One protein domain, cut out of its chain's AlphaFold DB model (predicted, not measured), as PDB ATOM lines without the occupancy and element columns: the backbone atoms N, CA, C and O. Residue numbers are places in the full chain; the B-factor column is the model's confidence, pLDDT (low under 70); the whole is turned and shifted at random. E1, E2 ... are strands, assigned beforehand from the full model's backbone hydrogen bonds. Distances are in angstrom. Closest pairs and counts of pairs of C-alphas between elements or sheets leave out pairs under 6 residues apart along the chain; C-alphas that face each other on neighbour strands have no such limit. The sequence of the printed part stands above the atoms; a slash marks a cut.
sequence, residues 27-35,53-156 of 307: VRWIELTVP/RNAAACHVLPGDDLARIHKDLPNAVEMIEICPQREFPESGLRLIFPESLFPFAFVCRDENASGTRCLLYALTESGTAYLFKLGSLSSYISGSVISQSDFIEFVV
ATOM      1  N   VAL A  27       6.183 -66.355 325.128       82.88
ATOM      2  CA  VAL A  27       5.440 -67.135 326.124       82.88
ATOM      3  C   VAL A  27       6.415 -67.976 326.941       82.88
ATOM      4  O   VAL A  27       7.209 -68.744 326.397       82.88
ATOM      5  N   ARG A  28       6.343 -67.875 328.272       87.75
ATOM      6  CA  ARG A  28       7.058 -68.801 329.154       87.75
ATOM      7  C   ARG A  28       6.302 -70.128 329.225       87.75
ATOM      8  O   ARG A  28       5.232 -70.201 329.827       87.75
ATOM      9  N   TRP A  29       6.882 -71.179 328.657       90.62
ATOM     10  CA  TRP A  29       6.287 -72.513 328.660       90.62
ATOM     11  C   TRP A  29       6.581 -73.270 329.954       90.62
ATOM     12  O   TRP A  29       7.731 -73.382 330.376       90.62
ATOM     13  N   ILE A  30       5.527 -73.800 330.569       92.62
ATOM     14  CA  ILE A  30       5.607 -74.851 331.577       92.62
ATOM     15  C   ILE A  30       5.512 -76.169 330.819       92.62
ATOM     16  O   ILE A  30       4.448 -76.525 330.312       92.62
ATOM     17  N   GLU A  31       6.634 -76.868 330.699       94.19
ATOM     18  CA  GLU A  31       6.693 -78.125 329.958       94.19
ATOM     19  C   GLU A  31       6.382 -79.301 330.877       94.19
ATOM     20  O   GLU A  31       6.993 -79.446 331.936       94.19
ATOM     21  N   LEU A  32       5.441 -80.144 330.467       94.75
ATOM     22  CA  LEU A  32       5.068 -81.370 331.158       94.75
ATOM     23  C   LEU A  32       5.215 -82.563 330.220       94.75
ATOM     24  O   LEU A  32       4.716 -82.543 329.096       94.75
ATOM     25  N   THR A  33       5.840 -83.630 330.704       95.25
ATOM     26  CA  THR A  33       5.960 -84.882 329.949       95.25
ATOM     27  C   THR A  33       4.775 -85.792 330.247       95.25
ATOM     28  O   THR A  33       4.461 -86.051 331.412       95.25
ATOM     29  N   VAL A  34       4.136 -86.314 329.202       94.19
ATOM     30  CA  VAL A  34       3.118 -87.364 329.306       94.19
ATOM     31  C   VAL A  34       3.835 -88.710 329.462       94.19
ATOM     32  O   VAL A  34       4.679 -89.040 328.625       94.19
ATOM     33  N   PRO A  35       3.567 -89.487 330.525       90.38
ATOM     34  CA  PRO A  35       4.251 -90.756 330.738       90.38
ATOM     35  C   PRO A  35       3.899 -91.762 329.636       90.38
ATOM     36  O   PRO A  35       2.750 -91.864 329.212       90.38
ATOM     37  N   ARG A  53      -2.332 -81.896 307.728       47.03
ATOM     38  CA  ARG A  53      -3.373 -80.967 308.156       47.03
ATOM     39  C   ARG A  53      -2.570 -79.961 308.961       47.03
ATOM     40  O   ARG A  53      -1.940 -80.410 309.912       47.03
ATOM     41  N   ASN A  54      -2.514 -78.687 308.544       39.25
ATOM     42  CA  ASN A  54      -1.816 -77.633 309.290       39.25
ATOM     43  C   ASN A  54      -2.067 -77.886 310.777       39.25
ATOM     44  O   ASN A  54      -3.211 -77.776 311.220       39.25
ATOM     45  N   ALA A  55      -1.032 -78.364 311.480       41.75
ATOM     46  CA  ALA A  55      -1.219 -79.105 312.725       41.75
ATOM     47  C   ALA A  55      -1.839 -78.232 313.816       41.75
ATOM     48  O   ALA A  55      -2.386 -78.757 314.770       41.75
ATOM     49  N   ALA A  56      -1.864 -76.912 313.631       45.84
ATOM     50  CA  ALA A  56      -2.621 -75.973 314.438       45.84
ATOM     51  C   ALA A  56      -4.148 -76.217 314.346       45.84
ATOM     52  O   ALA A  56      -4.889 -75.453 313.729       45.84
ATOM     53  N   ALA A  57      -4.640 -77.285 314.974       52.22
ATOM     54  CA  ALA A  57      -6.027 -77.399 315.393       52.22
ATOM     55  C   ALA A  57      -6.209 -76.441 316.573       52.22
ATOM     56  O   ALA A  57      -5.665 -76.682 317.646       52.22
ATOM     57  N   CYS A  58      -6.894 -75.325 316.338       53.19
ATOM     58  CA  CYS A  58      -7.203 -74.335 317.357       53.19
ATOM     59  C   CYS A  58      -8.645 -74.532 317.824       53.19
ATOM     60  O   CYS A  58      -9.564 -74.511 317.005       53.19
ATOM     61  N   HIS A  59      -8.839 -74.709 319.129       59.88
ATOM     62  CA  HIS A  59     -10.158 -74.638 319.748       59.88
ATOM     63  C   HIS A  59     -10.157 -73.517 320.778       59.88
ATOM     64  O   HIS A  59      -9.319 -73.514 321.677       59.88
ATOM     65  N   VAL A  60     -11.090 -72.579 320.612       57.12
ATOM     66  CA  VAL A  60     -11.305 -71.441 321.506       57.12
ATOM     67  C   VAL A  60     -12.546 -71.733 322.333       57.12
ATOM     68  O   VAL A  60     -13.616 -71.991 321.773       57.12
ATOM     69  N   LEU A  61     -12.415 -71.708 323.655       58.06
ATOM     70  CA  LEU A  61     -13.576 -71.780 324.531       58.06
ATOM     71  C   LEU A  61     -14.256 -70.415 324.667       58.06
ATOM     72  O   LEU A  61     -13.584 -69.384 324.660       58.06
ATOM     73  N   PRO A  62     -15.580 -70.373 324.898       48.62
ATOM     74  CA  PRO A  62     -16.196 -69.207 325.509       48.62
ATOM     75  C   PRO A  62     -15.607 -69.100 326.918       48.62
ATOM     76  O   PRO A  62     -15.990 -69.880 327.793       48.62
ATOM     77  N   GLY A  63     -14.644 -68.203 327.124       52.69
ATOM     78  CA  GLY A  63     -13.893 -68.069 328.377       52.69
ATOM     79  C   GLY A  63     -12.381 -68.236 328.239       52.69
ATOM     80  O   GLY A  63     -11.785 -68.817 329.133       52.69
ATOM     81  N   ASP A  64     -11.798 -67.713 327.161       65.62
ATOM     82  CA  ASP A  64     -10.388 -67.313 327.079       65.62
ATOM     83  C   ASP A  64      -9.338 -68.420 326.857       65.62
ATOM     84  O   ASP A  64      -8.246 -68.113 326.399       65.62
ATOM     85  N   ASP A  65      -9.630 -69.707 327.035       70.75
ATOM     86  CA  ASP A  65      -8.620 -70.757 326.795       70.75
ATOM     87  C   ASP A  65      -8.491 -71.181 325.317       70.75
ATOM     88  O   ASP A  65      -9.489 -71.428 324.626       70.75
ATOM     89  N   LEU A  66      -7.244 -71.345 324.854       75.25
ATOM     90  CA  LEU A  66      -6.880 -71.859 323.530       75.25
ATOM     91  C   LEU A  66      -5.917 -73.047 323.645       75.25
ATOM     92  O   LEU A  66      -4.899 -72.966 324.331       75.25
ATOM     93  N   ALA A  67      -6.184 -74.116 322.889       79.75
ATOM     94  CA  ALA A  67      -5.203 -75.168 322.603       79.75
ATOM     95  C   ALA A  67      -4.796 -75.181 321.135       79.75
ATOM     96  O   ALA A  67      -5.622 -74.928 320.258       79.75
ATOM     97  N   ARG A  68      -3.535 -75.532 320.878       82.69
ATOM     98  CA  ARG A  68      -2.987 -75.795 319.545       82.69
ATOM     99  C   ARG A  68      -1.968 -76.929 319.582       82.69
ATOM    100  O   ARG A  68      -1.255 -77.081 320.566       82.69
ATOM    101  N   ILE A  69      -1.842 -77.688 318.498       78.75
ATOM    102  CA  ILE A  69      -0.709 -78.610 318.315       78.75
ATOM    103  C   ILE A  69       0.414 -77.844 317.612       78.75
ATOM    104  O   ILE A  69       0.172 -77.099 316.655       78.75
ATOM    105  N   HIS A  70       1.640 -77.995 318.108       76.38
ATOM    106  CA  HIS A  70       2.793 -77.272 317.584       76.38
ATOM    107  C   HIS A  70       3.163 -77.782 316.184       76.38
ATOM    108  O   HIS A  70       3.330 -78.981 315.969       76.38
ATOM    109  N   LYS A  71       3.328 -76.869 315.218       73.25
ATOM    110  CA  LYS A  71       3.589 -77.233 313.815       73.25
ATOM    111  C   LYS A  71       4.895 -78.013 313.640       73.25
ATOM    112  O   LYS A  71       4.919 -78.988 312.899       73.25
ATOM    113  N   ASP A  72       5.946 -77.593 314.339       81.12
ATOM    114  CA  ASP A  72       7.287 -78.182 314.207       81.12
ATOM    115  C   ASP A  72       7.571 -79.266 315.258       81.12
ATOM    116  O   ASP A  72       8.624 -79.895 315.234       81.12
ATOM    117  N   LEU A  73       6.637 -79.482 316.193       84.62
ATOM    118  CA  LEU A  73       6.774 -80.449 317.280       84.62
ATOM    119  C   LEU A  73       5.479 -81.278 317.346       84.62
ATOM    120  O   LEU A  73       4.598 -80.986 318.155       84.62
ATOM    121  N   PRO A  74       5.320 -82.277 316.454       86.94
ATOM    122  CA  PRO A  74       4.048 -82.967 316.218       86.94
ATOM    123  C   PRO A  74       3.572 -83.800 317.411       86.94
ATOM    124  O   PRO A  74       2.435 -84.257 317.432       86.94
ATOM    125  N   ASN A  75       4.425 -84.007 318.410       92.31
ATOM    126  CA  ASN A  75       4.106 -84.668 319.666       92.31
ATOM    127  C   ASN A  75       3.818 -83.670 320.804       92.31
ATOM    128  O   ASN A  75       3.864 -84.067 321.963       92.31
ATOM    129  N   ALA A  76       3.563 -82.390 320.517       91.94
ATOM    130  CA  ALA A  76       3.308 -81.384 321.544       91.94
ATOM    131  C   ALA A  76       1.964 -80.665 321.368       91.94
ATOM    132  O   ALA A  76       1.667 -80.123 320.301       91.94
ATOM    133  N   VAL A  77       1.191 -80.597 322.458       91.88
ATOM    134  CA  VAL A  77       0.045 -79.682 322.589       91.88
ATOM    135  C   VAL A  77       0.463 -78.495 323.439       91.88
ATOM    136  O   VAL A  77       1.005 -78.660 324.529       91.88
ATOM    137  N   GLU A  78       0.166 -77.301 322.955       90.56
ATOM    138  CA  GLU A  78       0.344 -76.043 323.660       90.56
ATOM    139  C   GLU A  78      -1.010 -75.456 324.041       90.56
ATOM    140  O   GLU A  78      -1.924 -75.388 323.217       90.56
ATOM    141  N   MET A  79      -1.121 -75.002 325.283       87.31
ATOM    142  CA  MET A  79      -2.290 -74.323 325.816       87.31
ATOM    143  C   MET A  79      -1.906 -72.957 326.362       87.31
ATOM    144  O   MET A  79      -0.914 -72.820 327.081       87.31
ATOM    145  N   ILE A  80      -2.709 -71.956 326.026       83.44
ATOM    146  CA  ILE A  80      -2.565 -70.580 326.497       83.44
ATOM    147  C   ILE A  80      -3.931 -70.045 326.913       83.44
ATOM    148  O   ILE A  80      -4.940 -70.322 326.268       83.44
ATOM    149  N   GLU A  81      -3.937 -69.257 327.980       76.62
ATOM    150  CA  GLU A  81      -5.099 -68.489 328.417       76.62
ATOM    151  C   GLU A  81      -5.022 -67.090 327.781       76.62
ATOM    152  O   GLU A  81      -4.019 -66.383 327.906       76.62
ATOM    153  N   ILE A  82      -6.064 -66.699 327.056       72.69
ATOM    154  CA  ILE A  82      -6.194 -65.452 326.298       72.69
ATOM    155  C   ILE A  82      -7.124 -64.507 327.052       72.69
ATOM    156  O   ILE A  82      -8.312 -64.434 326.767       72.69
ATOM    157  N   CYS A  83      -6.595 -63.725 327.988       66.19
ATOM    158  CA  CYS A  83      -7.411 -62.736 328.691       66.19
ATOM    159  C   CYS A  83      -7.684 -61.503 327.799       66.19
ATOM    160  O   CYS A  83      -6.724 -60.843 327.404       66.19
ATOM    161  N   PRO A  84      -8.945 -61.078 327.575       65.69
ATOM    162  CA  PRO A  84      -9.284 -59.900 326.771       65.69
ATOM    163  C   PRO A  84      -8.671 -58.593 327.283       65.69
ATOM    164  O   PRO A  84      -8.524 -57.634 326.531       65.69
ATOM    165  N   GLN A  85      -8.342 -58.529 328.577       65.88
ATOM    166  CA  GLN A  85      -7.713 -57.360 329.197       65.88
ATOM    167  C   GLN A  85      -6.181 -57.361 329.078       65.88
ATOM    168  O   GLN A  85      -5.546 -56.394 329.498       65.88
ATOM    169  N   ARG A  86      -5.574 -58.434 328.555       66.12
ATOM    170  CA  ARG A  86      -4.127 -58.551 328.355       66.12
ATOM    171  C   ARG A  86      -3.828 -58.642 326.868       66.12
ATOM    172  O   ARG A  86      -4.457 -59.392 326.138       66.12
ATOM    173  N   GLU A  87      -2.828 -57.889 326.431       64.88
ATOM    174  CA  GLU A  87      -2.441 -57.856 325.021       64.88
ATOM    175  C   GLU A  87      -1.798 -59.185 324.577       64.88
ATOM    176  O   GLU A  87      -2.009 -59.612 323.445       64.88
ATOM    177  N   PHE A  88      -1.074 -59.875 325.479       69.94
ATOM    178  CA  PHE A  88      -0.422 -61.165 325.209       69.94
ATOM    179  C   PHE A  88      -0.414 -62.109 326.425       69.94
ATOM    180  O   PHE A  88      -0.273 -61.641 327.560       69.94
ATOM    181  N   PRO A  89      -0.499 -63.438 326.209       75.50
ATOM    182  CA  PRO A  89      -0.282 -64.423 327.264       75.50
ATOM    183  C   PRO A  89       1.190 -64.430 327.707       75.50
ATOM    184  O   PRO A  89       2.101 -64.523 326.885       75.50
ATOM    185  N   GLU A  90       1.435 -64.352 329.015       80.31
ATOM    186  CA  GLU A  90       2.794 -64.352 329.591       80.31
ATOM    187  C   GLU A  90       3.344 -65.774 329.793       80.31
ATOM    188  O   GLU A  90       4.553 -66.007 329.733       80.31
ATOM    189  N   SER A  91       2.452 -66.734 330.031       84.12
ATOM    190  CA  SER A  91       2.781 -68.133 330.297       84.12
ATOM    191  C   SER A  91       1.804 -69.076 329.612       84.12
ATOM    192  O   SER A  91       0.640 -68.732 329.421       84.12
ATOM    193  N   GLY A  92       2.273 -70.280 329.299       88.62
ATOM    194  CA  GLY A  92       1.464 -71.338 328.707       88.62
ATOM    195  C   GLY A  92       1.885 -72.713 329.201       88.62
ATOM    196  O   GLY A  92       2.969 -72.886 329.761       88.62
ATOM    197  N   LEU A  93       1.025 -73.700 328.983       91.00
ATOM    198  CA  LEU A  93       1.302 -75.103 329.263       91.00
ATOM    199  C   LEU A  93       1.687 -75.812 327.968       91.00
ATOM    200  O   LEU A  93       1.003 -75.660 326.959       91.00
ATOM    201  N   ARG A  94       2.744 -76.623 327.993       93.12
ATOM    202  CA  ARG A  94       3.123 -77.486 326.872       93.12
ATOM    203  C   ARG A  94       3.188 -78.932 327.340       93.12
ATOM    204  O   ARG A  94       4.009 -79.273 328.185       93.12
ATOM    205  N   LEU A  95       2.335 -79.780 326.780       94.25
ATOM    206  CA  LEU A  95       2.313 -81.218 327.036       94.25
ATOM    207  C   LEU A  95       3.106 -81.935 325.945       94.25
ATOM    208  O   LEU A  95       2.775 -81.805 324.767       94.25
ATOM    209  N   ILE A  96       4.131 -82.688 326.341       94.94
ATOM    210  CA  ILE A  96       5.007 -83.453 325.449       94.94
ATOM    211  C   ILE A  96       4.618 -84.927 325.497       94.94
ATOM    212  O   ILE A  96       4.755 -85.586 326.527       94.94
ATOM    213  N   PHE A  97       4.141 -85.443 324.371       94.31
ATOM    214  CA  PHE A  97       3.686 -86.816 324.211       94.31
ATOM    215  C   PHE A  97       4.831 -87.724 323.741       94.31
ATOM    216  O   PHE A  97       5.748 -87.269 323.049       94.31
ATOM    217  N   PRO A  98       4.777 -89.025 324.074       91.81
ATOM    218  CA  PRO A  98       5.763 -89.997 323.601       91.81
ATOM    219  C   PRO A  98       5.623 -90.324 322.107       91.81
ATOM    220  O   PRO A  98       6.560 -90.830 321.498       91.81
ATOM    221  N   GLU A  99       4.462 -90.043 321.518       90.75
ATOM    222  CA  GLU A  99       4.133 -90.321 320.122       90.75
ATOM    223  C   GLU A  99       3.588 -89.061 319.439       90.75
ATOM    224  O   GLU A  99       3.069 -88.157 320.100       90.75
ATOM    225  N   SER A 100       3.665 -89.023 318.107       91.19
ATOM    226  CA  SER A 100       3.039 -87.973 317.301       91.19
ATOM    227  C   SER A 100       1.528 -87.923 317.520       91.19
ATOM    228  O   SER A 100       0.838 -88.949 317.602       91.19
ATOM    229  N   LEU A 101       1.005 -86.706 317.581       92.56
ATOM    230  CA  LEU A 101      -0.413 -86.440 317.731       92.56
ATOM    231  C   LEU A 101      -1.113 -86.523 316.378       92.56
ATOM    232  O   LEU A 101      -0.646 -85.988 315.373       92.56
ATOM    233  N   PHE A 102      -2.283 -87.152 316.376       91.12
ATOM    234  CA  PHE A 102      -3.255 -86.961 315.317       91.12
ATOM    235  C   PHE A 102      -3.665 -85.472 315.300       91.12
ATOM    236  O   PHE A 102      -3.713 -84.865 316.371       91.12
ATOM    237  N   PRO A 103      -3.984 -84.865 314.137       90.06
ATOM    238  CA  PRO A 103      -4.343 -83.443 314.005       90.06
ATOM    239  C   PRO A 103      -5.677 -83.037 314.671       90.06
ATOM    240  O   PRO A 103      -6.629 -82.608 314.009       90.06
ATOM    241  N   PHE A 104      -5.754 -83.209 315.987       89.69
ATOM    242  CA  PHE A 104      -6.915 -83.048 316.842       89.69
ATOM    243  C   PHE A 104      -6.463 -82.780 318.283       89.69
ATOM    244  O   PHE A 104      -5.797 -83.604 318.911       89.69
ATOM    245  N   ALA A 105      -6.893 -81.646 318.819       90.88
ATOM    246  CA  ALA A 105      -6.857 -81.341 320.239       90.88
ATOM    247  C   ALA A 105      -8.135 -80.571 320.557       90.88
ATOM    248  O   ALA A 105      -8.504 -79.695 319.786       90.88
ATOM    249  N   PHE A 106      -8.824 -80.880 321.649       90.25
ATOM    250  CA  PHE A 106     -10.065 -80.197 322.016       90.25
ATOM    251  C   PHE A 106     -10.052 -79.846 323.495       90.25
ATOM    252  O   PHE A 106      -9.792 -80.711 324.328       90.25
ATOM    253  N   VAL A 107     -10.355 -78.591 323.821       89.00
ATOM    254  CA  VAL A 107     -10.450 -78.118 325.205       89.00
ATOM    255  C   VAL A 107     -11.897 -77.788 325.521       89.00
ATOM    256  O   VAL A 107     -12.585 -77.174 324.710       89.00
ATOM    257  N   CYS A 108     -12.362 -78.193 326.699       86.75
ATOM    258  CA  CYS A 108     -13.643 -77.762 327.253       86.75
ATOM    259  C   CYS A 108     -13.541 -77.510 328.753       86.75
ATOM    260  O   CYS A 108     -12.633 -78.012 329.407       86.75
ATOM    261  N   ARG A 109     -14.478 -76.752 329.326       85.56
ATOM    262  CA  ARG A 109     -14.589 -76.690 330.788       85.56
ATOM    263  C   ARG A 109     -15.039 -78.044 331.327       85.56
ATOM    264  O   ARG A 109     -15.776 -78.770 330.655       85.56
ATOM    265  N   ASP A 110     -14.603 -78.370 332.534       85.56
ATOM    266  CA  ASP A 110     -15.116 -79.527 333.251       85.56
ATOM    267  C   ASP A 110     -16.497 -79.200 333.847       85.56
ATOM    268  O   ASP A 110     -16.593 -78.517 334.864       85.56
ATOM    269  N   GLU A 111     -17.570 -79.680 333.212       83.38
ATOM    270  CA  GLU A 111     -18.950 -79.464 333.676       83.38
ATOM    271  C   GLU A 111     -19.238 -80.148 335.029       83.38
ATOM    272  O   GLU A 111     -20.189 -79.770 335.714       83.38
ATOM    273  N   ASN A 112     -18.418 -81.121 335.448       78.06
ATOM    274  CA  ASN A 112     -18.581 -81.823 336.725       78.06
ATOM    275  C   ASN A 112     -17.835 -81.148 337.887       78.06
ATOM    276  O   ASN A 112     -18.054 -81.508 339.046       78.06
ATOM    277  N   ALA A 113     -16.933 -80.207 337.607       74.19
ATOM    278  CA  ALA A 113     -16.134 -79.543 338.626       74.19
ATOM    279  C   ALA A 113     -16.669 -78.139 338.924       74.19
ATOM    280  O   ALA A 113     -16.866 -77.317 338.034       74.19
ATOM    281  N   SER A 114     -16.816 -77.811 340.207       60.19
ATOM    282  CA  SER A 114     -16.973 -76.422 340.636       60.19
ATOM    283  C   SER A 114     -15.622 -75.702 340.526       60.19
ATOM    284  O   SER A 114     -14.782 -75.786 341.422       60.19
ATOM    285  N   GLY A 115     -15.357 -75.026 339.406       63.88
ATOM    286  CA  GLY A 115     -14.152 -74.203 339.248       63.88
ATOM    287  C   GLY A 115     -13.720 -73.954 337.804       63.88
ATOM    288  O   GLY A 115     -14.479 -74.158 336.864       63.88
ATOM    289  N   THR A 116     -12.471 -73.516 337.641       66.56
ATOM    290  CA  THR A 116     -11.817 -73.196 336.358       66.56
ATOM    291  C   THR A 116     -11.070 -74.389 335.753       66.56
ATOM    292  O   THR A 116     -10.121 -74.212 334.999       66.56
ATOM    293  N   ARG A 117     -11.444 -75.623 336.114       79.69
ATOM    294  CA  ARG A 117     -10.784 -76.809 335.556       79.69
ATOM    295  C   ARG A 117     -11.170 -76.970 334.093       79.69
ATOM    296  O   ARG A 117     -12.358 -76.948 333.759       79.69
ATOM    297  N   CYS A 118     -10.172 -77.174 333.247       86.19
ATOM    298  CA  CYS A 118     -10.378 -77.490 331.846       86.19
ATOM    299  C   CYS A 118     -10.012 -78.948 331.572       86.19
ATOM    300  O   CYS A 118      -9.099 -79.525 332.165       86.19
ATOM    301  N   LEU A 119     -10.743 -79.549 330.651       90.44
ATOM    302  CA  LEU A 119     -10.452 -80.844 330.082       90.44
ATOM    303  C   LEU A 119      -9.749 -80.644 328.747       90.44
ATOM    304  O   LEU A 119     -10.222 -79.857 327.931       90.44
ATOM    305  N   LEU A 120      -8.673 -81.389 328.510       92.88
ATOM    306  CA  LEU A 120      -8.025 -81.474 327.204       92.88
ATOM    307  C   LEU A 120      -8.157 -82.895 326.662       92.88
ATOM    308  O   LEU A 120      -7.678 -83.852 327.267       92.88
ATOM    309  N   TYR A 121      -8.754 -83.008 325.483       94.12
ATOM    310  CA  TYR A 121      -8.782 -84.212 324.673       94.12
ATOM    311  C   TYR A 121      -7.661 -84.140 323.641       94.12
ATOM    312  O   TYR A 121      -7.547 -83.152 322.916       94.12
ATOM    313  N   ALA A 122      -6.873 -85.203 323.543       94.31
ATOM    314  CA  ALA A 122      -5.850 -85.371 322.519       94.31
ATOM    315  C   ALA A 122      -5.884 -86.807 321.984       94.31
ATOM    316  O   ALA A 122      -6.335 -87.726 322.670       94.31
ATOM    317  N   LEU A 123      -5.424 -87.004 320.754       94.00
ATOM    318  CA  LEU A 123      -5.387 -88.310 320.104       94.00
ATOM    319  C   LEU A 123      -4.032 -88.479 319.426       94.00
ATOM    320  O   LEU A 123      -3.577 -87.554 318.764       94.00
ATOM    321  N   THR A 124      -3.385 -89.631 319.573       93.31
ATOM    322  CA  THR A 124      -2.155 -89.952 318.831       93.31
ATOM    323  C   THR A 124      -2.471 -90.565 317.475       93.31
ATOM    324  O   THR A 124      -3.546 -91.133 317.266       93.31
ATOM    325  N   GLU A 125      -1.510 -90.515 316.554       89.69
ATOM    326  CA  GLU A 125      -1.629 -91.188 315.253       89.69
ATOM    327  C   GLU A 125      -1.805 -92.710 315.392       89.69
ATOM    328  O   GLU A 125      -2.421 -93.345 314.536       89.69
ATOM    329  N   SER A 126      -1.317 -93.296 316.493       89.25
ATOM    330  CA  SER A 126      -1.476 -94.721 316.797       89.25
ATOM    331  C   SER A 126      -2.851 -95.087 317.369       89.25
ATOM    332  O   SER A 126      -3.126 -96.272 317.559       89.25
ATOM    333  N   GLY A 127      -3.719 -94.106 317.640       91.75
ATOM    334  CA  GLY A 127      -5.041 -94.335 318.219       91.75
ATOM    335  C   GLY A 127      -5.056 -94.403 319.748       91.75
ATOM    336  O   GLY A 127      -5.929 -95.050 320.324       91.75
ATOM    337  N   THR A 128      -4.120 -93.753 320.435       93.88
ATOM    338  CA  THR A 128      -4.230 -93.544 321.883       93.88
ATOM    339  C   THR A 128      -4.933 -92.216 322.155       93.88
ATOM    340  O   THR A 128      -4.427 -91.148 321.816       93.88
ATOM    341  N   ALA A 129      -6.117 -92.289 322.755       94.62
ATOM    342  CA  ALA A 129      -6.894 -91.149 323.210       94.62
ATOM    343  C   ALA A 129      -6.515 -90.784 324.648       94.62
ATOM    344  O   ALA A 129      -6.502 -91.640 325.534       94.62
ATOM    345  N   TYR A 130      -6.278 -89.497 324.878       94.94
ATOM    346  CA  TYR A 130      -5.997 -88.931 326.188       94.94
ATOM    347  C   TYR A 130      -7.087 -87.938 326.580       94.94
ATOM    348  O   TYR A 130      -7.531 -87.136 325.757       94.94
ATOM    349  N   LEU A 131      -7.478 -87.974 327.851       94.44
ATOM    350  CA  LEU A 131      -8.292 -86.950 328.497       94.44
ATOM    351  C   LEU A 131      -7.557 -86.438 329.731       94.44
ATOM    352  O   LEU A 131      -7.492 -87.144 330.733       94.44
ATOM    353  N   PHE A 132      -7.040 -85.218 329.665       93.38
ATOM    354  CA  PHE A 132      -6.372 -84.551 330.776       93.38
ATOM    355  C   PHE A 132      -7.358 -83.690 331.558       93.38
ATOM    356  O   PHE A 132      -8.160 -82.971 330.966       93.38
ATOM    357  N   LYS A 133      -7.262 -83.735 332.884       91.50
ATOM    358  CA  LYS A 133      -7.941 -82.846 333.826       91.50
ATOM    359  C   LYS A 133      -6.936 -81.803 334.284       91.50
ATOM    360  O   LYS A 133      -6.128 -82.056 335.174       91.50
ATOM    361  N   LEU A 134      -6.967 -80.646 333.643       88.38
ATOM    362  CA  LEU A 134      -5.983 -79.602 333.867       88.38
ATOM    363  C   LEU A 134      -6.494 -78.588 334.893       88.38
ATOM    364  O   LEU A 134      -7.660 -78.180 334.892       88.38
ATOM    365  N   GLY A 135      -5.605 -78.236 335.817       82.88
ATOM    366  CA  GLY A 135      -5.817 -77.202 336.820       82.88
ATOM    367  C   GLY A 135      -5.216 -75.861 336.403       82.88
ATOM    368  O   GLY A 135      -4.865 -75.641 335.247       82.88
ATOM    369  N   SER A 136      -5.066 -74.970 337.383       82.25
ATOM    370  CA  SER A 136      -4.342 -73.707 337.208       82.25
ATOM    371  C   SER A 136      -2.902 -73.957 336.757       82.25
ATOM    372  O   SER A 136      -2.236 -74.843 337.289       82.25
ATOM    373  N   LEU A 137      -2.363 -73.111 335.878       81.88
ATOM    374  CA  LEU A 137      -0.950 -73.167 335.480       81.88
ATOM    375  C   LEU A 137       0.007 -73.159 336.686       81.88
ATOM    376  O   LEU A 137       1.056 -73.797 336.658       81.88
ATOM    377  N   SER A 138      -0.385 -72.497 337.780       80.62
ATOM    378  CA  SER A 138       0.397 -72.418 339.018       80.62
ATOM    379  C   SER A 138       0.554 -73.748 339.765       80.62
ATOM    380  O   SER A 138       1.369 -73.815 340.682       80.62
ATOM    381  N   SER A 139      -0.224 -74.789 339.440       85.00
ATOM    382  CA  SER A 139      -0.068 -76.114 340.061       85.00
ATOM    383  C   SER A 139       1.042 -76.954 339.431       85.00
ATOM    384  O   SER A 139       1.339 -78.034 339.937       85.00
ATOM    385  N   TYR A 140       1.644 -76.486 338.337       88.12
ATOM    386  CA  TYR A 140       2.603 -77.255 337.556       88.12
ATOM    387  C   TYR A 140       4.029 -76.727 337.699       88.12
ATOM    388  O   TYR A 140       4.271 -75.530 337.853       88.12
ATOM    389  N   ILE A 141       4.988 -77.649 337.612       88.56
ATOM    390  CA  ILE A 141       6.423 -77.359 337.628       88.56
ATOM    391  C   ILE A 141       6.993 -77.791 336.278       88.56
ATOM    392  O   ILE A 141       6.795 -78.930 335.858       88.56
ATOM    393  N   SER A 142       7.699 -76.893 335.592       91.12
ATOM    394  CA  SER A 142       8.287 -77.206 334.285       91.12
ATOM    395  C   SER A 142       9.317 -78.333 334.392       91.12
ATOM    396  O   SER A 142      10.110 -78.366 335.331       91.12
ATOM    397  N   GLY A 143       9.314 -79.242 333.419       89.25
ATOM    398  CA  GLY A 143      10.146 -80.445 333.387       89.25
ATOM    399  C   GLY A 143       9.600 -81.612 334.216       89.25
ATOM    400  O   GLY A 143      10.245 -82.658 334.287       89.25
ATOM    401  N   SER A 144       8.433 -81.459 334.849       91.94
ATOM    402  CA  SER A 144       7.793 -82.551 335.586       91.94
ATOM    403  C   SER A 144       6.986 -83.477 334.671       91.94
ATOM    404  O   SER A 144       6.625 -83.141 333.543       91.94
ATOM    405  N   VAL A 145       6.720 -84.685 335.165       92.44
ATOM    406  CA  VAL A 145       5.831 -85.654 334.513       92.44
ATOM    407  C   VAL A 145       4.417 -85.419 335.029       92.44
ATOM    408  O   VAL A 145       4.225 -85.259 336.236       92.44
ATOM    409  N   ILE A 146       3.428 -85.412 334.136       91.06
ATOM    410  CA  ILE A 146       2.027 -85.282 334.544       91.06
ATOM    411  C   ILE A 146       1.604 -86.476 335.409       91.06
ATOM    412  O   ILE A 146       1.944 -87.628 335.121       91.06
ATOM    413  N   SER A 147       0.869 -86.208 336.488       89.25
ATOM    414  CA  SER A 147       0.408 -87.258 337.394       89.25
ATOM    415  C   SER A 147      -0.571 -88.195 336.683       89.25
ATOM    416  O   SER A 147      -1.458 -87.745 335.961       89.25
ATOM    417  N   GLN A 148      -0.475 -89.502 336.945       86.25
ATOM    418  CA  GLN A 148      -1.433 -90.493 336.433       86.25
ATOM    419  C   GLN A 148      -2.867 -90.255 336.938       86.25
ATOM    420  O   GLN A 148      -3.816 -90.726 336.322       86.25
ATOM    421  N   SER A 149      -3.046 -89.514 338.038       86.38
ATOM    422  CA  SER A 149      -4.369 -89.084 338.516       86.38
ATOM    423  C   SER A 149      -5.022 -88.017 337.639       86.38
ATOM    424  O   SER A 149      -6.237 -87.820 337.710       86.38
ATOM    425  N   ASP A 150      -4.220 -87.313 336.841       89.25
ATOM    426  CA  ASP A 150      -4.630 -86.098 336.141       89.25
ATOM    427  C   ASP A 150      -5.007 -86.385 334.689       89.25
ATOM    428  O   ASP A 150      -5.399 -85.472 333.963       89.25
ATOM    429  N   PHE A 151      -4.929 -87.642 334.243       91.81
ATOM    430  CA  PHE A 151      -5.388 -88.019 332.915       91.81
ATOM    431  C   PHE A 151      -5.925 -89.445 332.834       91.81
ATOM    432  O   PHE A 151      -5.651 -90.300 333.670       91.81
ATOM    433  N   ILE A 152      -6.712 -89.686 331.790       91.62
ATOM    434  CA  ILE A 152      -7.192 -91.005 331.386       91.62
ATOM    435  C   ILE A 152      -6.596 -91.308 330.016       91.62
ATOM    436  O   ILE A 152      -6.676 -90.477 329.112       91.62
ATOM    437  N   GLU A 153      -6.046 -92.507 329.865       92.81
ATOM    438  CA  GLU A 153      -5.578 -93.051 328.591       92.81
ATOM    439  C   GLU A 153      -6.517 -94.172 328.133       92.81
ATOM    440  O   GLU A 153      -6.912 -95.039 328.919       92.81
ATOM    441  N   PHE A 154      -6.889 -94.160 326.854       92.38
ATOM    442  CA  PHE A 154      -7.693 -95.205 326.232       92.38
ATOM    443  C   PHE A 154      -7.208 -95.502 324.815       92.38
ATOM    444  O   PHE A 154      -6.950 -94.597 324.027       92.38
ATOM    445  N   VAL A 155      -7.127 -96.781 324.461       92.25
ATOM    446  CA  VAL A 155      -6.744 -97.211 323.113       92.25
ATOM    447  C   VAL A 155      -7.998 -97.362 322.270       92.25
ATOM    448  O   VAL A 155      -8.778 -98.288 322.484       92.25
ATOM    449  N   VAL A 156      -8.185 -96.475 321.295       90.56
ATOM    450  CA  VAL A 156      -9.262 -96.646 320.322       90.56
ATOM    451  C   VAL A 156      -8.925 -97.795 319.374       90.56
ATOM    452  O   VAL A 156      -7.760 -98.106 319.119       90.56
TER     453      VAL A 156
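This is residues 27 to 35 and 53 to 156 of the 307 residues of an uncharacterized protein of Colocasia esculenta (UniProt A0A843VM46). Two four-stranded sheets face each other as a sandwich, with the edge strands E2 and E5 close together along one side. On the other side the link of residues 135 to 150 runs from E7 past E1 before it returns to E8. The printed part has 113 residues and no named helix; its eight strands follow in order E1 to E8, an all-strand domain with 51 residues, under half, in named strands. One sheet runs E5, E6, E7, E8, antiparallel; the other runs E1, E4, E3, E2, mixed. The whole is compact, with a radius of gyration of the C-alphas of 13.3 A, and spans 40 by 31 by 27 A.

Find C-alpha 101 at (-0.413, -86.440, 317.731); from there E5, residues 101 to 109, runs 21.6 A and bends by 63 degrees at residue 104. E6 is residues 118 to 124, 19.8 A, and E7 residues 128 to 134, 18.5 A. E8, residues 151 to 155, runs 13.5 A to C-alpha 155 at (-6.744, -97.211, 323.113). For the other sheet, start at C-alpha 28 at (7.058, -68.801, 329.154), where E1, residues 28 to 33, begins its 16.1 A. E2 is residues 65 to 69, 14.0 A; E3 residues 76 to 81, 16.9 A; E4 residues 91 to 96, 16.2 A.

Look first at E5, E6, E7 and E8, a meander, each strand the antiparallel neighbour of the one before. N 106 and O 121 of the hairpin E5 and E6 are 2.9 A apart, N 130 and O 122 of E6 and E7 2.8 A, and N 131 and O 152 of E7 and E8 2.9 A, within hydrogen-bond range. E2, E3 and E4 form a second meander, with N 68 and O 78 at 2.8 A and N 93 and O 79 at 2.9 A. E1 is parallel to E4, with N 32 and O 94 at 2.8 A. Across the sandwich, two sheets face to face, the best planes are 24 degrees apart. The closest C-alphas of E2 and E5, those of Ala 67 and Val 107, are 6.6 A apart. E1 and E8 are apart. Residues 32 to 33 of E1 pair in parallel with residues 144 to 145.

The farthest C-alphas, those of Gln 85 and Val 155, are 40.3 A apart. Residues 36 to 52 are not printed, and C-alphas 35 and 53 are 25.8 A apart across this cut. The link E7 to E8 is long, with 16 residues. The mean pLDDT of the printed part is 82.3; look for values under 70 at residues 53 to 64, 83 to 88 and 114 to 116.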